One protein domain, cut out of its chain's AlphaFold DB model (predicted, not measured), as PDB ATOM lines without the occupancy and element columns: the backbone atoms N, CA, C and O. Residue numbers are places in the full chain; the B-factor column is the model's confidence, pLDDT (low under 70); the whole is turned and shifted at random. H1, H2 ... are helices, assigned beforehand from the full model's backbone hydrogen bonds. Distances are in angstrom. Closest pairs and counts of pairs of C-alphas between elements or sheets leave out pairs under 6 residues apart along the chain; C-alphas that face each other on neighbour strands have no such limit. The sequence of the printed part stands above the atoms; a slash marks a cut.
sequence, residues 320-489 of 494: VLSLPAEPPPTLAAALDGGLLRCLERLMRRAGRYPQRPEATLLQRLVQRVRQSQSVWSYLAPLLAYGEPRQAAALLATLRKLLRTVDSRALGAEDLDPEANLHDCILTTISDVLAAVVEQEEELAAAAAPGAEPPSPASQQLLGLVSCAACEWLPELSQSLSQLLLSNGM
ATOM      1  N   VAL A 320      39.580  27.157  23.629       64.31
ATOM      2  CA  VAL A 320      39.255  27.806  22.340       64.31
ATOM      3  C   VAL A 320      40.449  27.867  21.371       64.31
ATOM      4  O   VAL A 320      40.267  27.825  20.150       64.31
ATOM      5  N   LEU A 321      41.673  27.876  21.895       66.75
ATOM      6  CA  LEU A 321      42.924  27.855  21.128       66.75
ATOM      7  C   LEU A 321      43.352  26.460  20.644       66.75
ATOM      8  O   LEU A 321      44.202  26.359  19.762       66.75
ATOM      9  N   SER A 322      42.735  25.406  21.175       79.06
ATOM     10  CA  SER A 322      43.097  24.001  20.950       79.06
ATOM     11  C   SER A 322      41.937  23.219  20.333       79.06
ATOM     12  O   SER A 322      41.696  22.054  20.667       79.06
ATOM     13  N   LEU A 323      41.174  23.861  19.442       84.56
ATOM     14  CA  LEU A 323      40.122  23.173  18.701       84.56
ATOM     15  C   LEU A 323      40.752  22.257  17.641       84.56
ATOM     16  O   LEU A 323      41.676  22.692  16.942       84.56
ATOM     17  N   PRO A 324      40.253  21.017  17.476       86.88
ATOM     18  CA  PRO A 324      40.737  20.135  16.423       86.88
ATOM     19  C   PRO A 324      40.570  20.759  15.027       86.88
ATOM     20  O   PRO A 324      39.770  21.662  14.804       86.88
ATOM     21  N   ALA A 325      41.345  20.287  14.049       87.81
ATOM     22  CA  ALA A 325      41.226  20.791  12.679       87.81
ATOM     23  C   ALA A 325      39.873  20.427  12.042       87.81
ATOM     24  O   ALA A 325      39.334  21.192  11.243       87.81
ATOM     25  N   GLU A 326      39.320  19.269  12.413       89.12
ATOM     26  CA  GLU A 326      38.036  18.779  11.924       89.12
ATOM     27  C   GLU A 326      36.964  18.842  13.023       89.12
ATOM     28  O   GLU A 326      37.239  18.499  14.179       89.12
ATOM     29  N   PRO A 327      35.728  19.250  12.683       90.69
ATOM     30  CA  PRO A 327      34.633  19.283  13.641       90.69
ATOM     31  C   PRO A 327      34.238  17.870  14.094       90.69
ATOM     32  O   PRO A 327      34.221  16.943  13.278       90.69
ATOM     33  N   PRO A 328      33.789  17.699  15.353       89.19
ATOM     34  CA  PRO A 328      33.136  16.470  15.785       89.19
ATOM     35  C   PRO A 328      31.991  16.078  14.832       89.19
ATOM     36  O   PRO A 328      31.235  16.955  14.405       89.19
ATOM     37  N   PRO A 329      31.777  14.784  14.533       89.88
ATOM     38  CA  PRO A 329      30.789  14.360  13.537       89.88
ATOM     39  C   PRO A 329      29.359  14.875  13.779       89.88
ATOM     40  O   PRO A 329      28.643  15.198  12.831       89.88
ATOM     41  N   THR A 330      28.937  14.992  15.043       89.69
ATOM     42  CA  THR A 330      27.627  15.561  15.422       89.69
ATOM     43  C   THR A 330      27.532  17.047  15.105       89.69
ATOM     44  O   THR A 330      26.497  17.500  14.618       89.69
ATOM     45  N   LEU A 331      28.615  17.787  15.339       92.38
ATOM     46  CA  LEU A 331      28.709  19.205  15.014       92.38
ATOM     47  C   LEU A 331      28.739  19.417  13.496       92.38
ATOM     48  O   LEU A 331      27.996  20.253  12.989       92.38
ATOM     49  N   ALA A 332      29.526  18.617  12.769       93.50
ATOM     50  CA  ALA A 332      29.579  18.641  11.308       93.50
ATOM     51  C   ALA A 332      28.182  18.433  10.698       93.50
ATOM     52  O   ALA A 332      27.713  19.254   9.912       93.50
ATOM     53  N   ALA A 333      27.464  17.398  11.153       94.75
ATOM     54  CA  ALA A 333      26.091  17.135  10.732       94.75
ATOM     55  C   ALA A 333      25.138  18.305  11.037       94.75
ATOM     56  O   ALA A 333      24.277  18.632  10.219       94.75
ATOM     57  N   ALA A 334      25.274  18.946  12.201       95.50
ATOM     58  CA  ALA A 334      24.443  20.086  12.582       95.50
ATOM     59  C   ALA A 334      24.691  21.317  11.697       95.50
ATOM     60  O   ALA A 334      23.742  21.983  11.268       95.50
ATOM     61  N   LEU A 335      25.958  21.596  11.380       96.62
ATOM     62  CA  LEU A 335      26.360  22.676  10.482       96.62
ATOM     63  C   LEU A 335      25.881  22.422   9.045       96.62
ATOM     64  O   LEU A 335      25.225  23.293   8.468       96.62
ATOM     65  N   ASP A 336      26.078  21.210   8.519       96.81
ATOM     66  CA  ASP A 336      25.565  20.771   7.208       96.81
ATOM     67  C   ASP A 336      24.030  20.772   7.137       96.81
ATOM     68  O   ASP A 336      23.423  20.910   6.063       96.81
ATOM     69  N   GLY A 337      23.390  20.603   8.294       96.62
ATOM     70  CA  GLY A 337      21.953  20.723   8.477       96.62
ATOM     71  C   GLY A 337      21.437  22.161   8.508       96.62
ATOM     72  O   GLY A 337      20.230  22.385   8.406       96.62
ATOM     73  N   GLY A 338      22.333  23.147   8.600       97.19
ATOM     74  CA  GLY A 338      22.001  24.567   8.630       97.19
ATOM     75  C   GLY A 338      21.615  25.095  10.012       97.19
ATOM     76  O   GLY A 338      20.914  26.111  10.088       97.19
ATOM     77  N   LEU A 339      22.059  24.450  11.099       96.50
ATOM     78  CA  LEU A 339      21.741  24.866  12.469       96.50
ATOM     79  C   LEU A 339      22.152  26.319  12.748       96.50
ATOM     80  O   LEU A 339      21.368  27.075  13.310       96.50
ATOM     81  N   LEU A 340      23.332  26.748  12.297       96.88
ATOM     82  CA  LEU A 340      23.833  28.109  12.527       96.88
ATOM     83  C   LEU A 340      22.878  29.179  11.960       96.88
ATOM     84  O   LEU A 340      22.463  30.108  12.655       96.88
ATOM     85  N   ARG A 341      22.435  28.993  10.710       97.62
ATOM     86  CA  ARG A 341      21.415  29.838  10.071       97.62
ATOM     87  C   ARG A 341      20.061  29.748  10.776       97.62
ATOM     88  O   ARG A 341      19.327  30.735  10.811       97.62
ATOM     89  N   CYS A 342      19.702  28.573  11.285       97.75
ATOM     90  CA  CYS A 342      18.476  28.373  12.051       97.75
ATOM     91  C   CYS A 342      18.493  29.195  13.347       97.75
ATOM     92  O   CYS A 342      17.546  29.942  13.592       97.75
ATOM     93  N   LEU A 343      19.578  29.120  14.124       96.94
ATOM     94  CA  LEU A 343      19.750  29.867  15.371       96.94
ATOM     95  C   LEU A 343      19.735  31.379  15.134       96.94
ATOM     96  O   LEU A 343      19.006  32.083  15.826       96.94
ATOM     97  N   GLU A 344      20.437  31.877  14.108       97.69
ATOM     98  CA  GLU A 344      20.406  33.307  13.750       97.69
ATOM     99  C   GLU A 344      18.977  33.781  13.493       97.69
ATOM    100  O   GLU A 344      18.531  34.790  14.040       97.69
ATOM    101  N   ARG A 345      18.222  33.030  12.686       97.44
ATOM    102  CA  ARG A 345      16.840  33.383  12.354       97.44
ATOM    103  C   ARG A 345      15.929  33.329  13.564       97.44
ATOM    104  O   ARG A 345      15.089  34.218  13.695       97.44
ATOM    105  N   LEU A 346      16.079  32.299  14.391       96.38
ATOM    106  CA  LEU A 346      15.319  32.104  15.616       96.38
ATOM    107  C   LEU A 346      15.537  33.289  16.559       96.38
ATOM    108  O   LEU A 346      14.579  33.982  16.889       96.38
ATOM    109  N   MET A 347      16.797  33.594  16.880       95.44
ATOM    110  CA  MET A 347      17.203  34.743  17.694       95.44
ATOM    111  C   MET A 347      16.662  36.056  17.138       95.44
ATOM    112  O   MET A 347      16.039  36.843  17.847       95.44
ATOM    113  N   ARG A 348      16.809  36.272  15.831       96.19
ATOM    114  CA  ARG A 348      16.322  37.484  15.177       96.19
ATOM    115  C   ARG A 348      14.797  37.614  15.216       96.19
ATOM    116  O   ARG A 348      14.294  38.733  15.280       96.19
ATOM    117  N   ARG A 349      14.041  36.515  15.113       95.62
ATOM    118  CA  ARG A 349      12.569  36.536  15.215       95.62
ATOM    119  C   ARG A 349      12.117  36.741  16.654       95.62
ATOM    120  O   ARG A 349      11.275  37.606  16.870       95.62
ATOM    121  N   ALA A 350      12.726  36.028  17.598       93.19
ATOM    122  CA  ALA A 350      12.474  36.171  19.027       93.19
ATOM    123  C   ALA A 350      12.699  37.617  19.495       93.19
ATOM    124  O   ALA A 350      11.833  38.190  20.140       93.19
ATOM    125  N   GLY A 351      13.790  38.261  19.067       92.38
ATOM    126  CA  GLY A 351      14.047  39.667  19.396       92.38
ATOM    127  C   GLY A 351      13.065  40.667  18.804       92.38
ATOM    128  O   GLY A 351      12.769  41.681  19.423       92.38
ATOM    129  N   ARG A 352      12.554  40.412  17.591       92.69
ATOM    130  CA  ARG A 352      11.541  41.291  16.984       92.69
ATOM    131  C   ARG A 352      10.176  41.130  17.636       92.69
ATOM    132  O   ARG A 352       9.418  42.093  17.682       92.69
ATOM    133  N   TYR A 353       9.853  39.915  18.069       92.00
ATOM    134  CA  TYR A 353       8.552  39.576  18.624       92.00
ATOM    135  C   TYR A 353       8.714  38.640  19.836       92.00
ATOM    136  O   TYR A 353       8.514  37.432  19.697       92.00
ATOM    137  N   PRO A 354       9.025  39.179  21.031       89.12
ATOM    138  CA  PRO A 354       9.268  38.377  22.238       89.12
ATOM    139  C   PRO A 354       8.070  37.539  22.706       89.12
ATOM    140  O   PRO A 354       8.235  36.603  23.474       89.12
ATOM    141  N   GLN A 355       6.864  37.862  22.233       88.06
ATOM    142  CA  GLN A 355       5.623  37.150  22.565       88.06
ATOM    143  C   GLN A 355       5.301  35.998  21.601       88.06
ATOM    144  O   GLN A 355       4.252  35.369  21.709       88.06
ATOM    145  N   ARG A 356       6.148  35.757  20.592       91.62
ATOM    146  CA  ARG A 356       5.906  34.714  19.589       91.62
ATOM    147  C   ARG A 356       6.518  33.366  19.986       91.62
ATOM    148  O   ARG A 356       7.483  33.343  20.748       91.62
ATOM    149  N   PRO A 357       6.022  32.255  19.405       93.06
ATOM    150  CA  PRO A 357       6.540  30.900  19.626       93.06
ATOM    151  C   PRO A 357       8.066  30.763  19.566       93.06
ATOM    152  O   PRO A 357       8.660  29.984  20.310       93.06
ATOM    153  N   GLU A 358       8.719  31.530  18.689       94.69
ATOM    154  CA  GLU A 358      10.173  31.539  18.546       94.69
ATOM    155  C   GLU A 358      10.910  31.970  19.821       94.69
ATOM    156  O   GLU A 358      11.978  31.435  20.111       94.69
ATOM    157  N   ALA A 359      10.352  32.906  20.590       92.75
ATOM    158  CA  ALA A 359      10.941  33.342  21.851       92.75
ATOM    159  C   ALA A 359      10.886  32.233  22.904       92.75
ATOM    160  O   ALA A 359      11.906  31.937  23.518       92.75
ATOM    161  N   THR A 360       9.743  31.555  23.039       92.50
ATOM    162  CA  THR A 360       9.575  30.416  23.955       92.50
ATOM    163  C   THR A 360      10.529  29.270  23.626       92.50
ATOM    164  O   THR A 360      11.157  28.697  24.515       92.50
ATOM    165  N   LEU A 361      10.677  28.948  22.338       94.19
ATOM    166  CA  LEU A 361      11.608  27.918  21.882       94.19
ATOM    167  C   LEU A 361      13.062  28.302  22.199       94.19
ATOM    168  O   LEU A 361      13.818  27.472  22.703       94.19
ATOM    169  N   LEU A 362      13.449  29.554  21.932       94.38
ATOM    170  CA  LEU A 362      14.795  30.053  22.218       94.38
ATOM    171  C   LEU A 362      15.103  30.073  23.718       94.38
ATOM    172  O   LEU A 362      16.175  29.620  24.106       94.38
ATOM    173  N   GLN A 363      14.175  30.557  24.546       91.81
ATOM    174  CA  GLN A 363      14.302  30.536  26.006       91.81
ATOM    175  C   GLN A 363      14.573  29.118  26.496       91.81
ATOM    176  O   GLN A 363      15.543  28.884  27.213       91.81
ATOM    177  N   ARG A 364      13.775  28.146  26.036       92.69
ATOM    178  CA  ARG A 364      13.950  26.758  26.457       92.69
ATOM    179  C   ARG A 364      15.264  26.148  25.982       92.69
ATOM    180  O   ARG A 364      15.905  25.438  26.750       92.69
ATOM    181  N   LEU A 365      15.694  26.454  24.756       93.88
ATOM    182  CA  LEU A 365      17.010  26.055  24.255       93.88
ATOM    183  C   LEU A 365      18.121  26.585  25.168       93.88
ATOM    184  O   LEU A 365      18.964  25.806  25.601       93.88
ATOM    185  N   VAL A 366      18.114  27.883  25.484       91.25
ATOM    186  CA  VAL A 366      19.144  28.507  26.330       91.25
ATOM    187  C   VAL A 366      19.122  27.915  27.739       91.25
ATOM    188  O   VAL A 366      20.171  27.526  28.246       91.25
ATOM    189  N   GLN A 367      17.941  27.769  28.343       89.25
ATOM    190  CA  GLN A 367      17.775  27.149  29.661       89.25
ATOM    191  C   GLN A 367      18.345  25.725  29.678       89.25
ATOM    192  O   GLN A 367      19.125  25.375  30.563       89.25
ATOM    193  N   ARG A 368      18.005  24.905  28.676       89.94
ATOM    194  CA  ARG A 368      18.480  23.522  28.605       89.94
ATOM    195  C   ARG A 368      19.979  23.429  28.351       89.94
ATOM    196  O   ARG A 368      20.636  22.562  28.927       89.94
ATOM    197  N   VAL A 369      20.526  24.322  27.524       88.88
ATOM    198  CA  VAL A 369      21.977  24.443  27.355       88.88
ATOM    199  C   VAL A 369      22.608  24.723  28.713       88.88
ATOM    200  O   VAL A 369      23.410  23.907  29.132       88.88
ATOM    201  N   ARG A 370      22.158  25.740  29.460       86.06
ATOM    202  CA  ARG A 370      22.710  26.096  30.785       86.06
ATOM    203  C   ARG A 370      22.655  24.972  31.818       86.06
ATOM    204  O   ARG A 370      23.569  24.843  32.623       86.06
ATOM    205  N   GLN A 371      21.606  24.152  31.792       86.38
ATOM    206  CA  GLN A 371      21.495  22.976  32.665       86.38
ATOM    207  C   GLN A 371      22.527  21.884  32.345       86.38
ATOM    208  O   GLN A 371      22.767  21.015  33.175       86.38
ATOM    209  N   SER A 372      23.095  21.883  31.136       81.75
ATOM    210  CA  SER A 372      24.005  20.833  30.661       81.75
ATOM    211  C   SER A 372      25.441  21.305  30.413       81.75
ATOM    212  O   SER A 372      26.358  20.499  30.539       81.75
ATOM    213  N   GLN A 373      25.649  22.574  30.051       85.00
ATOM    214  CA  GLN A 373      26.936  23.195  29.717       85.00
ATOM    215  C   GLN A 373      26.803  24.735  29.661       85.00
ATOM    216  O   GLN A 373      25.699  25.275  29.688       85.00
ATOM    217  N   SER A 374      27.908  25.478  29.535       84.94
ATOM    218  CA  SER A 374      27.821  26.934  29.318       84.94
ATOM    219  C   SER A 374      27.256  27.261  27.927       84.94
ATOM    220  O   SER A 374      27.418  26.492  26.968       84.94
ATOM    221  N   VAL A 375      26.609  28.425  27.775       86.88
ATOM    222  CA  VAL A 375      26.107  28.855  26.457       86.88
ATOM    223  C   VAL A 375      27.265  29.066  25.480       86.88
ATOM    224  O   VAL A 375      27.139  28.770  24.287       86.88
ATOM    225  N   TRP A 376      28.424  29.487  25.988       86.50
ATOM    226  CA  TRP A 376      29.646  29.588  25.203       86.50
ATOM    227  C   TRP A 376      30.121  28.231  24.673       86.50
ATOM    228  O   TRP A 376      30.357  28.111  23.473       86.50
ATOM    229  N   SER A 377      30.160  27.180  25.499       86.62
ATOM    230  CA  SER A 377      30.528  25.823  25.060       86.62
ATOM    231  C   SER A 377      29.595  25.280  23.970       86.62
ATOM    232  O   SER A 377      30.013  24.482  23.129       86.62
ATOM    233  N   TYR A 378      28.340  25.740  23.935       89.56
ATOM    234  CA  TYR A 378      27.406  25.433  22.852       89.56
ATOM    235  C   TYR A 378      27.657  26.266  21.580       89.56
ATOM    236  O   TYR A 378      27.598  25.724  20.476       89.56
ATOM    237  N   LEU A 379      27.919  27.572  21.698       91.38
ATOM    238  CA  LEU A 379      28.042  28.481  20.550       91.38
ATOM    239  C   LEU A 379      29.435  28.498  19.913       91.38
ATOM    240  O   LEU A 379      29.533  28.550  18.686       91.38
ATOM    241  N   ALA A 380      30.504  28.443  20.703       90.69
ATOM    242  CA  ALA A 380      31.878  28.560  20.223       90.69
ATOM    243  C   ALA A 380      32.212  27.555  19.107       90.69
ATOM    244  O   ALA A 380      32.724  27.978  18.069       90.69
ATOM    245  N   PRO A 381      31.845  26.260  19.208       92.38
ATOM    246  CA  PRO A 381      32.147  25.296  18.150       92.38
ATOM    247  C   PRO A 381      31.349  25.584  16.873       92.38
ATOM    248  O   PRO A 381      31.865  25.459  15.766       92.38
ATOM    249  N   LEU A 382      30.098  26.035  17.006       94.75
ATOM    250  CA  LEU A 382      29.280  26.431  15.858       94.75
ATOM    251  C   LEU A 382      29.886  27.631  15.118       94.75
ATOM    252  O   LEU A 382      29.827  27.683  13.890       94.75
ATOM    253  N   LEU A 383      30.475  28.580  15.850       95.12
ATOM    254  CA  LEU A 383      31.155  29.747  15.286       95.12
ATOM    255  C   LEU A 383      32.524  29.394  14.686       95.12
ATOM    256  O   LEU A 383      32.886  29.951  13.652       95.12
ATOM    257  N   ALA A 384      33.259  28.469  15.306       94.62
ATOM    258  CA  ALA A 384      34.595  28.057  14.882       94.62
ATOM    259  C   ALA A 384      34.585  27.256  13.575       94.62
ATOM    260  O   ALA A 384      35.382  27.525  12.681       94.62
ATOM    261  N   TYR A 385      33.670  26.289  13.451       95.75
ATOM    262  CA  TYR A 385      33.599  25.392  12.288       95.75
ATOM    263  C   TYR A 385      32.519  25.782  11.272       95.75
ATOM    264  O   TYR A 385      32.451  25.211  10.185       95.75
ATOM    265  N   GLY A 386      31.631  26.713  11.627       96.88
ATOM    266  CA  GLY A 386      30.555  27.166  10.754       96.88
ATOM    267  C   GLY A 386      31.036  28.030   9.591       96.88
ATOM    268  O   GLY A 386      32.156  28.534   9.569       96.88
ATOM    269  N   GLU A 387      30.153  28.250   8.615       97.00
ATOM    270  CA  GLU A 387      30.453  29.155   7.504       97.00
ATOM    271  C   GLU A 387      30.653  30.595   8.030       97.00
ATOM    272  O   GLU A 387      29.781  31.098   8.752       97.00
ATOM    273  N   PRO A 388      31.759  31.284   7.674       96.62
ATOM    274  CA  PRO A 388      32.137  32.555   8.297       96.62
ATOM    275  C   PRO A 388      31.055  33.637   8.244       96.62
ATOM    276  O   PRO A 388      30.850  34.365   9.217       96.62
ATOM    277  N   ARG A 389      30.323  33.757   7.126       97.06
ATOM    278  CA  ARG A 389      29.285  34.791   6.980       97.06
ATOM    279  C   ARG A 389      28.072  34.496   7.851       97.06
ATOM    280  O   ARG A 389      27.498  35.420   8.422       97.06
ATOM    281  N   GLN A 390      27.674  33.233   7.970       97.50
ATOM    282  CA  GLN A 390      26.603  32.819   8.877       97.50
ATOM    283  C   GLN A 390      26.994  33.016  10.346       97.50
ATOM    284  O   GLN A 390      26.164  33.482  11.127       97.50
ATOM    285  N   ALA A 391      28.247  32.730  10.710       97.06
ATOM    286  CA  ALA A 391      28.748  32.924  12.068       97.06
ATOM    287  C   ALA A 391      28.761  34.416  12.440       97.06
ATOM    288  O   ALA A 391      28.206  34.818  13.466       97.06
ATOM    289  N   ALA A 392      29.269  35.263  11.541       96.38
ATOM    290  CA  ALA A 392      29.213  36.715  11.694       96.38
ATOM    291  C   ALA A 392      27.767  37.243  11.770       96.38
ATOM    292  O   ALA A 392      27.469  38.128  12.571       96.38
ATOM    293  N   ALA A 393      26.838  36.692  10.978       97.31
ATOM    294  CA  ALA A 393      25.428  37.081  11.022       97.31
ATOM    295  C   ALA A 393      24.757  36.739  12.367       97.31
ATOM    296  O   ALA A 393      23.918  37.512  12.844       97.31
ATOM    297  N   LEU A 394      25.137  35.618  12.990       96.38
ATOM    298  CA  LEU A 394      24.677  35.242  14.326       96.38
ATOM    299  C   LEU A 394      25.175  36.242  15.380       96.38
ATOM    300  O   LEU A 394      24.362  36.792  16.121       96.38
ATOM    301  N   LEU A 395      26.472  36.565  15.386       94.88
ATOM    302  CA  LEU A 395      27.057  37.554  16.306       94.88
ATOM    303  C   LEU A 395      26.473  38.961  16.103       94.88
ATOM    304  O   LEU A 395      26.166  39.667  17.065       94.88
ATOM    305  N   ALA A 396      26.231  39.358  14.852       95.38
ATOM    306  CA  ALA A 396      25.550  40.611  14.540       95.38
ATOM    307  C   ALA A 396      24.093  40.622  15.036       95.38
ATOM    308  O   ALA A 396      23.564  41.677  15.390       95.38
ATOM    309  N   THR A 397      23.430  39.465  15.062       95.81
ATOM    310  CA  THR A 397      22.086  39.323  15.631       95.81
ATOM    311  C   THR A 397      22.117  39.421  17.149       95.81
ATOM    312  O   THR A 397      21.325  40.181  17.694       95.81
ATOM    313  N   LEU A 398      23.064  38.761  17.823       93.00
ATOM    314  CA  LEU A 398      23.269  38.899  19.270       93.00
ATOM    315  C   LEU A 398      23.516  40.358  19.673       93.00
ATOM    316  O   LEU A 398      22.863  40.856  20.584       93.00
ATOM    317  N   ARG A 399      24.335  41.099  18.915       92.31
ATOM    318  CA  ARG A 399      24.501  42.549  19.117       92.31
ATOM    319  C   ARG A 399      23.181  43.313  19.027       92.31
ATOM    320  O   ARG A 399      22.897  44.191  19.833       92.31
ATOM    321  N   LYS A 400      22.373  43.028  18.002       94.00
ATOM    322  CA  LYS A 400      21.075  43.698  17.824       94.00
ATOM    323  C   LYS A 400      20.126  43.373  18.969       94.00
ATOM    324  O   LYS A 400      19.385  44.254  19.382       94.00
ATOM    325  N   LEU A 401      20.164  42.142  19.470       90.88
ATOM    326  CA  LEU A 401      19.394  41.720  20.632       90.88
ATOM    327  C   LEU A 401      19.849  42.425  21.906       90.88
ATOM    328  O   LEU A 401      18.999  42.867  22.671       90.88
ATOM    329  N   LEU A 402      21.155  42.622  22.093       88.31
ATOM    330  CA  LEU A 402      21.690  43.367  23.231       88.31
ATOM    331  C   LEU A 402      21.077  44.768  23.339       88.31
ATOM    332  O   LEU A 402      20.666  45.186  24.413       88.31
ATOM    333  N   ARG A 403      20.920  45.457  22.203       89.38
ATOM    334  CA  ARG A 403      20.294  46.789  22.139       89.38
ATOM    335  C   ARG A 403      18.812  46.807  22.510       89.38
ATOM    336  O   ARG A 403      18.258  47.880  22.719       89.38
ATOM    337  N   THR A 404      18.153  45.650  22.518       86.56
ATOM    338  CA  THR A 404      16.745  45.541  22.932       86.56
ATOM    339  C   THR A 404      16.589  45.310  24.426       86.56
ATOM    340  O   THR A 404      15.471  45.386  24.923       86.56
ATOM    341  N   VAL A 405      17.676  45.009  25.140       82.50
ATOM    342  CA  VAL A 405      17.618  44.785  26.579       82.50
ATOM    343  C   VAL A 405      17.466  46.118  27.304       82.50
ATOM    344  O   VAL A 405      18.248  47.041  27.086       82.50
ATOM    345  N   ASP A 406      16.454  46.213  28.169       75.75
ATOM    346  CA  ASP A 406      16.274  47.376  29.034       75.75
ATOM    347  C   ASP A 406      17.468  47.497  29.991       75.75
ATOM    348  O   ASP A 406      17.817  46.551  30.697       75.75
ATOM    349  N   SER A 407      18.062  48.689  30.047       68.50
ATOM    350  CA  SER A 407      19.091  49.062  31.019       68.50
ATOM    351  C   SER A 407      18.738  48.676  32.459       68.50
ATOM    352  O   SER A 407      19.629  48.312  33.217       68.50
ATOM    353  N   ARG A 408      17.451  48.687  32.832       66.31
ATOM    354  CA  ARG A 408      16.984  48.305  34.176       66.31
ATOM    355  C   ARG A 408      17.132  46.815  34.478       66.31
ATOM    356  O   ARG A 408      17.337  46.466  35.634       66.31
ATOM    357  N   ALA A 409      17.074  45.955  33.460       65.19
ATOM    358  CA  ALA A 409      17.262  44.513  33.625       65.19
ATOM    359  C   ALA A 409      18.712  44.159  34.008       65.19
ATOM    360  O   ALA A 409      18.942  43.169  34.687       65.19
ATOM    361  N   LEU A 410      19.689  45.003  33.648       60.19
ATOM    362  CA  LEU A 410      21.105  44.809  33.996       60.19
ATOM    363  C   LEU A 410      21.409  44.988  35.496       60.19
ATOM    364  O   LEU A 410      22.487  44.600  35.933       60.19
ATOM    365  N   GLY A 411      20.510  45.617  36.262       57.44
ATOM    366  CA  GLY A 411      20.704  45.905  37.688       57.44
ATOM    367  C   GLY A 411      19.924  45.000  38.641       57.44
ATOM    368  O   GLY A 411      19.998  45.213  39.849       57.44
ATOM    369  N   ALA A 412      19.145  44.045  38.130       62.16
ATOM    370  CA  ALA A 412      18.420  43.097  38.967       62.16
ATOM    371  C   ALA A 412      19.392  42.022  39.481       62.16
ATOM    372  O   ALA A 412      20.009  41.321  38.684       62.16
ATOM    373  N   GLU A 413      19.537  41.906  40.806       55.41
ATOM    374  CA  GLU A 413      20.371  40.864  41.430       55.41
ATOM    375  C   GLU A 413      19.779  39.454  41.238       55.41
ATOM    376  O   GLU A 413      20.534  38.489  41.148       55.41
ATOM    377  N   ASP A 414      18.456  39.351  41.066       55.06
ATOM    378  CA  ASP A 414      17.744  38.115  40.724       55.06
ATOM    379  C   ASP A 414      17.311  38.143  39.254       55.06
ATOM    380  O   ASP A 414      16.185  38.513  38.909       55.06
ATOM    381  N   LEU A 415      18.226  37.763  38.359       56.72
ATOM    382  CA  LEU A 415      17.851  37.394  36.996       56.72
ATOM    383  C   LEU A 415      17.107  36.058  37.073       56.72
ATOM    384  O   LEU A 415      17.728  35.033  37.353       56.72
ATOM    385  N   ASP A 416      15.800  36.066  36.805       56.84
ATOM    386  CA  ASP A 416      15.035  34.846  36.548       56.84
ATOM    387  C   ASP A 416      15.004  34.580  35.031       56.84
ATOM    388  O   ASP A 416      14.115  35.066  34.317       56.84
ATOM    389  N   PRO A 417      15.966  33.806  34.492       52.47
ATOM    390  CA  PRO A 417      15.998  33.478  33.073       52.47
ATOM    391  C   PRO A 417      14.765  32.688  32.613       52.47
ATOM    392  O   PRO A 417      14.553  32.582  31.403       52.47
ATOM    393  N   GLU A 418      13.952  32.140  33.526       52.38
ATOM    394  CA  GLU A 418      12.709  31.445  33.181       52.38
ATOM    395  C   GLU A 418      11.578  32.418  32.822       52.38
ATOM    396  O   GLU A 418      10.703  32.077  32.019       52.38
ATOM    397  N   ALA A 419      11.621  33.648  33.345       61.34
ATOM    398  CA  ALA A 419      10.567  34.638  33.161       61.34
ATOM    399  C   ALA A 419      10.771  35.535  31.926       61.34
ATOM    400  O   ALA A 419       9.787  36.034  31.368       61.34
ATOM    401  N   ASN A 420      12.015  35.754  31.470       78.50
ATOM    402  CA  ASN A 420      12.298  36.795  30.477       78.50
ATOM    403  C   ASN A 420      13.343  36.414  29.410       78.50
ATOM    404  O   ASN A 420      14.462  35.981  29.683       78.50
ATOM    405  N   LEU A 421      12.997  36.659  28.138       80.69
ATOM    406  CA  LEU A 421      13.898  36.472  26.995       80.69
ATOM    407  C   LEU A 421      15.133  37.385  27.087       80.69
ATOM    408  O   LEU A 421      16.219  36.986  26.667       80.69
ATOM    409  N   HIS A 422      14.973  38.598  27.620       80.81
ATOM    410  CA  HIS A 422      16.075  39.549  27.756       80.81
ATOM    411  C   HIS A 422      17.160  39.039  28.709       80.81
ATOM    412  O   HIS A 422      18.340  39.173  28.391       80.81
ATOM    413  N   ASP A 423      16.780  38.353  29.785       79.19
ATOM    414  CA  ASP A 423      17.722  37.795  30.761       79.19
ATOM    415  C   ASP A 423      18.497  36.618  30.156       79.19
ATOM    416  O   ASP A 423      19.713  36.505  30.327       79.19
ATOM    417  N   CYS A 424      17.828  35.792  29.339       79.19
ATOM    418  CA  CYS A 424      18.485  34.759  28.533       79.19
ATOM    419  C   CYS A 424      19.537  35.352  27.576       79.19
ATOM    420  O   CYS A 424      20.637  34.808  27.446       79.19
ATOM    421  N   ILE A 425      19.211  36.463  26.905       82.62
ATOM    422  CA  ILE A 425      20.113  37.155  25.972       82.62
ATOM    423  C   ILE A 425      21.304  37.760  26.718       82.62
ATOM    424  O   ILE A 425      22.438  37.565  26.286       82.62
ATOM    425  N   LEU A 426      21.060  38.463  27.829       82.62
ATOM    426  CA  LEU A 426      22.121  39.043  28.653       82.62
ATOM    427  C   LEU A 426      23.071  37.973  29.155       82.62
ATOM    428  O   LEU A 426      24.271  38.094  28.944       82.62
ATOM    429  N   THR A 427      22.534  36.904  29.741       80.12
ATOM    430  CA  THR A 427      23.357  35.798  30.236       80.12
ATOM    431  C   THR A 427      24.196  35.206  29.102       80.12
ATOM    432  O   THR A 427      25.396  35.033  29.257       80.12
ATOM    433  N   THR A 428      23.603  34.980  27.923       82.62
ATOM    434  CA  THR A 428      24.334  34.465  26.752       82.62
ATOM    435  C   THR A 428      25.511  35.365  26.361       82.62
ATOM    436  O   THR A 428      26.581  34.871  26.022       82.62
ATOM    437  N   ILE A 429      25.323  36.686  26.383       83.94
ATOM    438  CA  ILE A 429      26.369  37.650  26.018       83.94
ATOM    439  C   ILE A 429      27.435  37.742  27.111       83.94
ATOM    440  O   ILE A 429      28.621  37.778  26.786       83.94
ATOM    441  N   SER A 430      27.032  37.747  28.381       83.00
ATOM    442  CA  SER A 430      27.947  37.721  29.522       83.00
ATOM    443  C   SER A 430      28.813  36.464  29.515       83.00
ATOM    444  O   SER A 430      30.022  36.587  29.659       83.00
ATOM    445  N   ASP A 431      28.233  35.287  29.249       80.75
ATOM    446  CA  ASP A 431      28.966  34.021  29.112       80.75
ATOM    447  C   ASP A 431      30.011  34.100  27.989       80.75
ATOM    448  O   ASP A 431      31.147  33.660  28.158       80.75
ATOM    449  N   VAL A 432      29.647  34.685  26.838       79.69
ATOM    450  CA  VAL A 432      30.585  34.883  25.722       79.69
ATOM    451  C   VAL A 432      31.733  35.795  26.151       79.69
ATOM    452  O   VAL A 432      32.884  35.450  25.917       79.69
ATOM    453  N   LEU A 433      31.437  36.943  26.772       82.12
ATOM    454  CA  LEU A 433      32.448  37.925  27.181       82.12
ATOM    455  C   LEU A 433      33.364  37.411  28.289       82.12
ATOM    456  O   LEU A 433      34.570  37.617  28.193       82.12
ATOM    457  N   ALA A 434      32.815  36.721  29.289       82.62
ATOM    458  CA  ALA A 434      33.597  36.065  30.332       82.62
ATOM    459  C   ALA A 434      34.600  35.088  29.711       82.62
ATOM    460  O   ALA A 434      35.790  35.161  29.999       82.62
ATOM    461  N   ALA A 435      34.149  34.279  28.747       77.44
ATOM    462  CA  ALA A 435      35.031  33.365  28.040       77.44
ATOM    463  C   ALA A 435      36.104  34.074  27.189       77.44
ATOM    464  O   ALA A 435      37.182  33.517  27.007       77.44
ATOM    465  N   VAL A 436      35.845  35.280  26.655       76.25
ATOM    466  CA  VAL A 436      36.884  36.081  25.967       76.25
ATOM    467  C   VAL A 436      37.962  36.538  26.943       76.25
ATOM    468  O   VAL A 436      39.139  36.496  26.604       76.25
ATOM    469  N   VAL A 437      37.562  36.982  28.137       79.94
ATOM    470  CA  VAL A 437      38.494  37.454  29.174       79.94
ATOM    471  C   VAL A 437      39.364  36.301  29.670       79.94
ATOM    472  O   VAL A 437      40.579  36.447  29.737       79.94
ATOM    473  N   GLU A 438      38.768  35.134  29.928       77.00
ATOM    474  CA  GLU A 438      39.510  33.925  30.317       77.00
ATOM    475  C   GLU A 438      40.527  33.495  29.239       77.00
ATOM    476  O   GLU A 438      41.625  33.046  29.560       77.00
ATOM    477  N   GLN A 439      40.217  33.710  27.956       70.88
ATOM    478  CA  GLN A 439      41.120  33.387  26.844       70.88
ATOM    479  C   GLN A 439      42.324  34.328  26.715       70.88
ATOM    480  O   GLN A 439      43.310  33.953  26.078       70.88
ATOM    481  N   GLU A 440      42.271  35.549  27.255       71.12
ATOM    482  CA  GLU A 440      43.379  36.510  27.147       71.12
ATOM    483  C   GLU A 440      44.634  36.000  27.872       71.12
ATOM    484  O   GLU A 440      45.744  36.074  27.337       71.12
ATOM    485  N   GLU A 441      44.449  35.398  29.049       69.00
ATOM    486  CA  GLU A 441      45.531  34.789  29.827       69.00
ATOM    487  C   GLU A 441      46.158  33.593  29.088       69.00
ATOM    488  O   GLU A 441      47.378  33.402  29.097       69.00
ATOM    489  N   GLU A 442      45.345  32.819  28.370       68.56
ATOM    490  CA  GLU A 442      45.798  31.654  27.607       68.56
ATOM    491  C   GLU A 442      46.484  32.035  26.292       68.56
ATOM    492  O   GLU A 442      47.476  31.413  25.907       68.56
ATOM    493  N   LEU A 443      46.011  33.085  25.613       66.88
ATOM    494  CA  LEU A 443      46.668  33.661  24.437       66.88
ATOM    495  C   LEU A 443      48.084  34.139  24.779       66.88
ATOM    496  O   LEU A 443      49.011  33.936  23.990       66.88
ATOM    497  N   ALA A 444      48.269  34.721  25.967       67.12
ATOM    498  CA  ALA A 444      49.583  35.118  26.460       67.12
ATOM    499  C   ALA A 444      50.511  33.908  26.689       67.12
ATOM    500  O   ALA A 444      51.706  33.990  26.397       67.12
ATOM    501  N   ALA A 445      49.972  32.770  27.141       66.81
ATOM    502  CA  ALA A 445      50.724  31.525  27.309       66.81
ATOM    503  C   ALA A 445      51.041  30.829  25.970       66.81
ATOM    504  O   ALA A 445      52.150  30.331  25.773       66.81
ATOM    505  N   ALA A 446      50.098  30.832  25.023       62.72
ATOM    506  CA  ALA A 446      50.251  30.238  23.693       62.72
ATOM    507  C   ALA A 446      51.189  31.041  22.771       62.72
ATOM    508  O   ALA A 446      51.733  30.494  21.816       62.72
ATOM    509  N   ALA A 447      51.433  32.322  23.067       62.91
ATOM    510  CA  ALA A 447      52.410  33.156  22.364       62.91
ATOM    511  C   ALA A 447      53.880  32.824  22.712       62.91
ATOM    512  O   ALA A 447      54.800  33.481  22.211       62.91
ATOM    513  N   ALA A 448      54.129  31.816  23.558       68.50
ATOM    514  CA  ALA A 448      55.472  31.360  23.883       68.50
ATOM    515  C   ALA A 448      56.205  30.806  22.637       68.50
ATOM    516  O   ALA A 448      55.623  30.062  21.839       68.50
ATOM    517  N   PRO A 449      57.501  31.126  22.453       54.06
ATOM    518  CA  PRO A 449      58.272  30.650  21.309       54.06
ATOM    519  C   PRO A 449      58.367  29.115  21.321       54.06
ATOM    520  O   PRO A 449      59.022  28.537  22.186       54.06
ATOM    521  N   GLY A 450      57.718  28.466  20.346       67.19
ATOM    522  CA  GLY A 450      57.679  27.004  20.190       67.19
ATOM    523  C   GLY A 450      56.277  26.382  20.177       67.19
ATOM    524  O   GLY A 450      56.172  25.183  19.932       67.19
ATOM    525  N   ALA A 451      55.217  27.160  20.414       67.19
ATOM    526  CA  ALA A 451      53.842  26.673  20.319       67.19
ATOM    527  C   ALA A 451      53.434  26.355  18.866       67.19
ATOM    528  O   ALA A 451      53.811  27.068  17.930       67.19
ATOM    529  N   GLU A 452      52.660  25.282  18.677       74.50
ATOM    530  CA  GLU A 452      52.052  24.978  17.379       74.50
ATOM    531  C   GLU A 452      51.071  26.091  16.972       74.50
ATOM    532  O   GLU A 452      50.376  26.649  17.826       74.50
ATOM    533  N   PRO A 453      50.998  26.442  15.675       78.12
ATOM    534  CA  PRO A 453      50.063  27.455  15.214       78.12
ATOM    535  C   PRO A 453      48.615  27.009  15.482       78.12
ATOM    536  O   PRO A 453      48.290  25.838  15.266       78.12
ATOM    537  N   PRO A 454      47.722  27.929  15.894       83.19
ATOM    538  CA  PRO A 454      46.329  27.597  16.170       83.19
ATOM    539  C   PRO A 454      45.652  27.030  14.923       83.19
ATOM    540  O   PRO A 454      45.929  27.469  13.799       83.19
ATOM    541  N   SER A 455      44.734  26.083  15.119       89.50
ATOM    542  CA  SER A 455      43.977  25.483  14.020       89.50
ATOM    543  C   SER A 455      43.147  26.540  13.267       89.50
ATOM    544  O   SER A 455      42.806  27.582  13.837       89.50
ATOM    545  N   PRO A 456      42.769  26.302  11.995       91.06
ATOM    546  CA  PRO A 456      41.932  27.242  11.243       91.06
ATOM    547  C   PRO A 456      40.614  27.582  11.956       91.06
ATOM    548  O   PRO A 456      40.171  28.729  11.917       91.06
ATOM    549  N   ALA A 457      40.019  26.607  12.651       91.75
ATOM    550  CA  ALA A 457      38.799  26.792  13.434       91.75
ATOM    551  C   ALA A 457      39.029  27.730  14.632       91.75
ATOM    552  O   ALA A 457      38.249  28.659  14.848       91.75
ATOM    553  N   SER A 458      40.132  27.543  15.369       90.19
ATOM    554  CA  SER A 458      40.534  28.445  16.454       90.19
ATOM    555  C   SER A 458      40.820  29.861  15.946       90.19
ATOM    556  O   SER A 458      40.342  30.828  16.533       90.19
ATOM    557  N   GLN A 459      41.522  30.007  14.817       91.12
ATOM    558  CA  GLN A 459      41.793  31.315  14.206       91.12
ATOM    559  C   GLN A 459      40.507  32.046  13.799       91.12
ATOM    560  O   GLN A 459      40.360  33.241  14.065       91.12
ATOM    561  N   GLN A 460      39.558  31.337  13.180       94.19
ATOM    562  CA  GLN A 460      38.257  31.897  12.820       94.19
ATOM    563  C   GLN A 460      37.487  32.361  14.059       94.19
ATOM    564  O   GLN A 460      36.959  33.476  14.069       94.19
ATOM    565  N   LEU A 461      37.423  31.519  15.094       91.75
ATOM    566  CA  LEU A 461      36.719  31.843  16.329       91.75
ATOM    567  C   LEU A 461      37.312  33.089  16.993       91.75
ATOM    568  O   LEU A 461      36.566  34.018  17.289       91.75
ATOM    569  N   LEU A 462      38.639  33.156  17.131       89.50
ATOM    570  CA  LEU A 462      39.339  34.323  17.674       89.50
ATOM    571  C   LEU A 462      39.035  35.601  16.888       89.50
ATOM    572  O   LEU A 462      38.721  36.630  17.483       89.50
ATOM    573  N   GLY A 463      39.083  35.538  15.554       91.56
ATOM    574  CA  GLY A 463      38.773  36.688  14.706       91.56
ATOM    575  C   GLY A 463      37.339  37.183  14.906       91.56
ATOM    576  O   GLY A 463      37.107  38.376  15.094       91.56
ATOM    577  N   LEU A 464      36.370  36.264  14.929       92.81
ATOM    578  CA  LEU A 464      34.960  36.590  15.140       92.81
ATOM    579  C   LEU A 464      34.693  37.167  16.535       92.81
ATOM    580  O   LEU A 464      33.943  38.134  16.661       92.81
ATOM    581  N   VAL A 465      35.307  36.587  17.565       88.00
ATOM    582  CA  VAL A 465      35.159  37.004  18.962       88.00
ATOM    583  C   VAL A 465      35.796  38.363  19.208       88.00
ATOM    584  O   VAL A 465      35.158  39.223  19.807       88.00
ATOM    585  N   SER A 466      37.004  38.597  18.690       88.75
ATOM    586  CA  SER A 466      37.669  39.899  18.775       88.75
ATOM    587  C   SER A 466      36.818  40.991  18.118       88.75
ATOM    588  O   SER A 466      36.536  42.018  18.738       88.75
ATOM    589  N   CYS A 467      36.293  40.736  16.912       90.38
ATOM    590  CA  CYS A 467      35.365  41.657  16.259       90.38
ATOM    591  C   CYS A 467      34.073  41.866  17.065       90.38
ATOM    592  O   CYS A 467      33.598  42.996  17.173       90.38
ATOM    593  N   ALA A 468      33.496  40.805  17.635       89.81
ATOM    594  CA  ALA A 468      32.295  40.907  18.458       89.81
ATOM    595  C   ALA A 468      32.541  41.736  19.725       89.81
ATOM    596  O   ALA A 468      31.748  42.627  20.016       89.81
ATOM    597  N   ALA A 469      33.655  41.518  20.426       88.12
ATOM    598  CA  ALA A 469      34.030  42.273  21.618       88.12
ATOM    599  C   ALA A 469      34.151  43.776  21.317       88.12
ATOM    600  O   ALA A 469      33.538  44.587  22.012       88.12
ATOM    601  N   CYS A 470      34.836  44.154  20.228       90.06
ATOM    602  CA  CYS A 470      34.934  45.554  19.797       90.06
ATOM    603  C   CYS A 470      33.566  46.203  19.529       90.06
ATOM    604  O   CYS A 470      33.404  47.406  19.723       90.06
ATOM    605  N   GLU A 471      32.578  45.423  19.090       90.25
ATOM    606  CA  GLU A 471      31.247  45.918  18.731       90.25
ATOM    607  C   GLU A 471      30.228  45.844  19.879       90.25
ATOM    608  O   GLU A 471      29.216  46.547  19.839       90.25
ATOM    609  N   TRP A 472      30.450  44.982  20.875       90.12
ATOM    610  CA  TRP A 472      29.542  44.767  22.009       90.12
ATOM    611  C   TRP A 472      29.933  45.599  23.231       90.12
ATOM    612  O   TRP A 472      29.047  46.135  23.896       90.12
ATOM    613  N   LEU A 473      31.234  45.758  23.509       88.31
ATOM    614  CA  LEU A 473      31.725  46.519  24.666       88.31
ATOM    615  C   LEU A 473      31.219  47.973  24.700       88.31
ATOM    616  O   LEU A 473      30.772  48.401  25.767       88.31
ATOM    617  N   PRO A 474      31.199  48.736  23.584       89.12
ATOM    618  CA  PRO A 474      30.652  50.091  23.600       89.12
ATOM    619  C   PRO A 474      29.169  50.118  23.988       89.12
ATOM    620  O   PRO A 474      28.766  50.939  24.809       89.12
ATOM    621  N   GLU A 475      28.373  49.188  23.456       87.06
ATOM    622  CA  GLU A 475      26.932  49.098  23.728       87.06
ATOM    623  C   GLU A 475      26.676  48.763  25.204       87.06
ATOM    624  O   GLU A 475      25.862  49.410  25.858       87.06
ATOM    625  N   LEU A 476      27.426  47.804  25.759       85.38
ATOM    626  CA  LEU A 476      27.351  47.454  27.180       85.38
ATOM    627  C   LEU A 476      27.763  48.619  28.076       85.38
ATOM    628  O   LEU A 476      27.062  48.924  29.039       85.38
ATOM    629  N   SER A 477      28.856  49.310  27.740       88.12
ATOM    630  CA  SER A 477      29.313  50.479  28.496       88.12
ATOM    631  C   SER A 477      28.263  51.592  28.517       88.12
ATOM    632  O   SER A 477      28.049  52.230  29.551       88.12
ATOM    633  N   GLN A 478      27.555  51.790  27.400       87.19
ATOM    634  CA  GLN A 478      26.494  52.778  27.279       87.19
ATOM    635  C   GLN A 478      25.280  52.391  28.130       87.19
ATOM    636  O   GLN A 478      24.778  53.232  28.878       87.19
ATOM    637  N   SER A 479      24.842  51.131  28.071       84.25
ATOM    638  CA  SER A 479      23.725  50.627  28.878       84.25
ATOM    639  C   SER A 479      24.020  50.683  30.380       84.25
ATOM    640  O   SER A 479      23.176  51.135  31.152       84.25
ATOM    641  N   LEU A 480      25.237  50.312  30.801       83.75
ATOM    642  CA  LEU A 480      25.682  50.425  32.195       83.75
ATOM    643  C   LEU A 480      25.749  51.885  32.657       83.75
ATOM    644  O   LEU A 480      25.295  52.208  33.753       83.75
ATOM    645  N   SER A 481      26.252  52.792  31.814       85.88
ATOM    646  CA  SER A 481      26.286  54.225  32.133       85.88
ATOM    647  C   SER A 481      24.877  54.796  32.317       85.88
ATOM    648  O   SER A 481      24.637  55.566  33.245       85.88
ATOM    649  N   GLN A 482      23.922  54.396  31.471       84.19
ATOM    650  CA  GLN A 482      22.517  54.792  31.602       84.19
ATOM    651  C   GLN A 482      21.882  54.246  32.883       84.19
ATOM    652  O   GLN A 482      21.191  54.992  33.578       84.19
ATOM    653  N   LEU A 483      22.161  52.986  33.231       82.12
ATOM    654  CA  LEU A 483      21.705  52.382  34.480       82.12
ATOM    655  C   LEU A 483      22.219  53.168  35.697       82.12
ATOM    656  O   LEU A 483      21.418  53.576  36.538       82.12
ATOM    657  N   LEU A 484      23.525  53.455  35.756       83.69
ATOM    658  CA  LEU A 484      24.146  54.214  36.852       83.69
ATOM    659  C   LEU A 484      23.560  55.626  37.000       83.69
ATOM    660  O   LEU A 484      23.313  56.080  38.119       83.69
ATOM    661  N   LEU A 485      23.294  56.306  35.879       84.69
ATOM    662  CA  LEU A 485      22.640  57.618  35.873       84.69
ATOM    663  C   LEU A 485      21.180  57.537  36.344       84.69
ATOM    664  O   LEU A 485      20.721  58.420  37.067       84.69
ATOM    665  N   SER A 486      20.454  56.480  35.966       81.50
ATOM    666  CA  SER A 486      19.052  56.280  36.349       81.50
ATOM    667  C   SER A 486      18.866  55.898  37.824       81.50
ATOM    668  O   SER A 486      17.863  56.277  38.426       81.50
ATOM    669  N   ASN A 487      19.856  55.230  38.425       77.94
ATOM    670  CA  ASN A 487      19.843  54.802  39.828       77.94
ATOM    671  C   ASN A 487      20.293  55.896  40.816       77.94
ATOM    672  O   ASN A 487      20.396  55.637  42.013       77.94
ATOM    673  N   GLY A 488      20.546  57.127  40.358       64.50
ATOM    674  CA  GLY A 488      20.721  58.267  41.261       64.50
ATOM    675  C   GLY A 488      22.012  58.264  42.090       64.50
ATOM    676  O   GLY A 488      22.075  58.958  43.100       64.50
ATOM    677  N   MET A 489      23.075  57.577  41.654       54.03
ATOM    678  CA  MET A 489      24.417  57.739  42.250       54.03
ATOM    679  C   MET A 489      25.105  59.070  41.877       54.03
ATOM    680  O   MET A 489      26.281  59.273  42.163       54.03
TER     681      MET A 489
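AT A GLANCE: This is residues 320 to 489 of the 494 residues of an uncharacterized protein of Gonium pectorale (UniProt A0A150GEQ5). Three helices, H8, H5 and H2, lie side by side as a curved layer, and the long helix H7 crosses over its inner side. H4 packs on H7 and H8, H3 bridges H2 and H7, the short H1 packs on H4, and the short H6 packs on H8. The printed part has 170 residues with eight named helices, H1 to H8 in chain order, and no named strand: all helix. It is compact, with a radius of gyration of the C-alphas of 16.8 A, and spans 53 by 38 by 28 A.

IN THESE COORDINATES: H8, residues 456 to 486, is the longest at 44.7 A, has a kink of 32 degrees near residue 471, and ends at C-alpha 486 (19.052, 56.280, 36.349). H7, residues 421 to 446, measures 37.0 A, with a kink of 31 degrees near residue 440. H5 is residues 388 to 402, H4 375 to 385, H3 357 to 372, H2 339 to 352 and H6 407 to 411. H1, residues 329 to 336, begins at C-alpha 329 (30.789, 14.360, 13.537).

HOW THE PARTS SIT: H4, H5 and H8 form a bundle, helices grouped together. H5 and H8 touch at a shallow tilt of 11 degrees, the same way; Arg 399 and Trp 472 have the closest C-alphas, 6.2 A. H2 touches H5, closest at C-alphas 344 and 394, 4.7 A. H7 touches H4 at a steep tilt of 63 degrees, closest at C-alphas 432 and 376, 5.4 A. H1 and H8 are apart. Every O i to N i+4 pair is within hydrogen-bond range in H1, H2, H3 and H5; H4 has 5 of 7, H7 20 of 22, H8 25 of 27, and H6 0 of 1 but 2 of 2 O i to N i+3 pairs.

THE WHOLE: The C-alphas of Gln 355 and Gly 450 are farthest apart, 53.1 A. The printed part has no cut and no long link. Confidence is under 70 at residues 320 to 321, 407 to 419, 441 to 451 and 488 to 489.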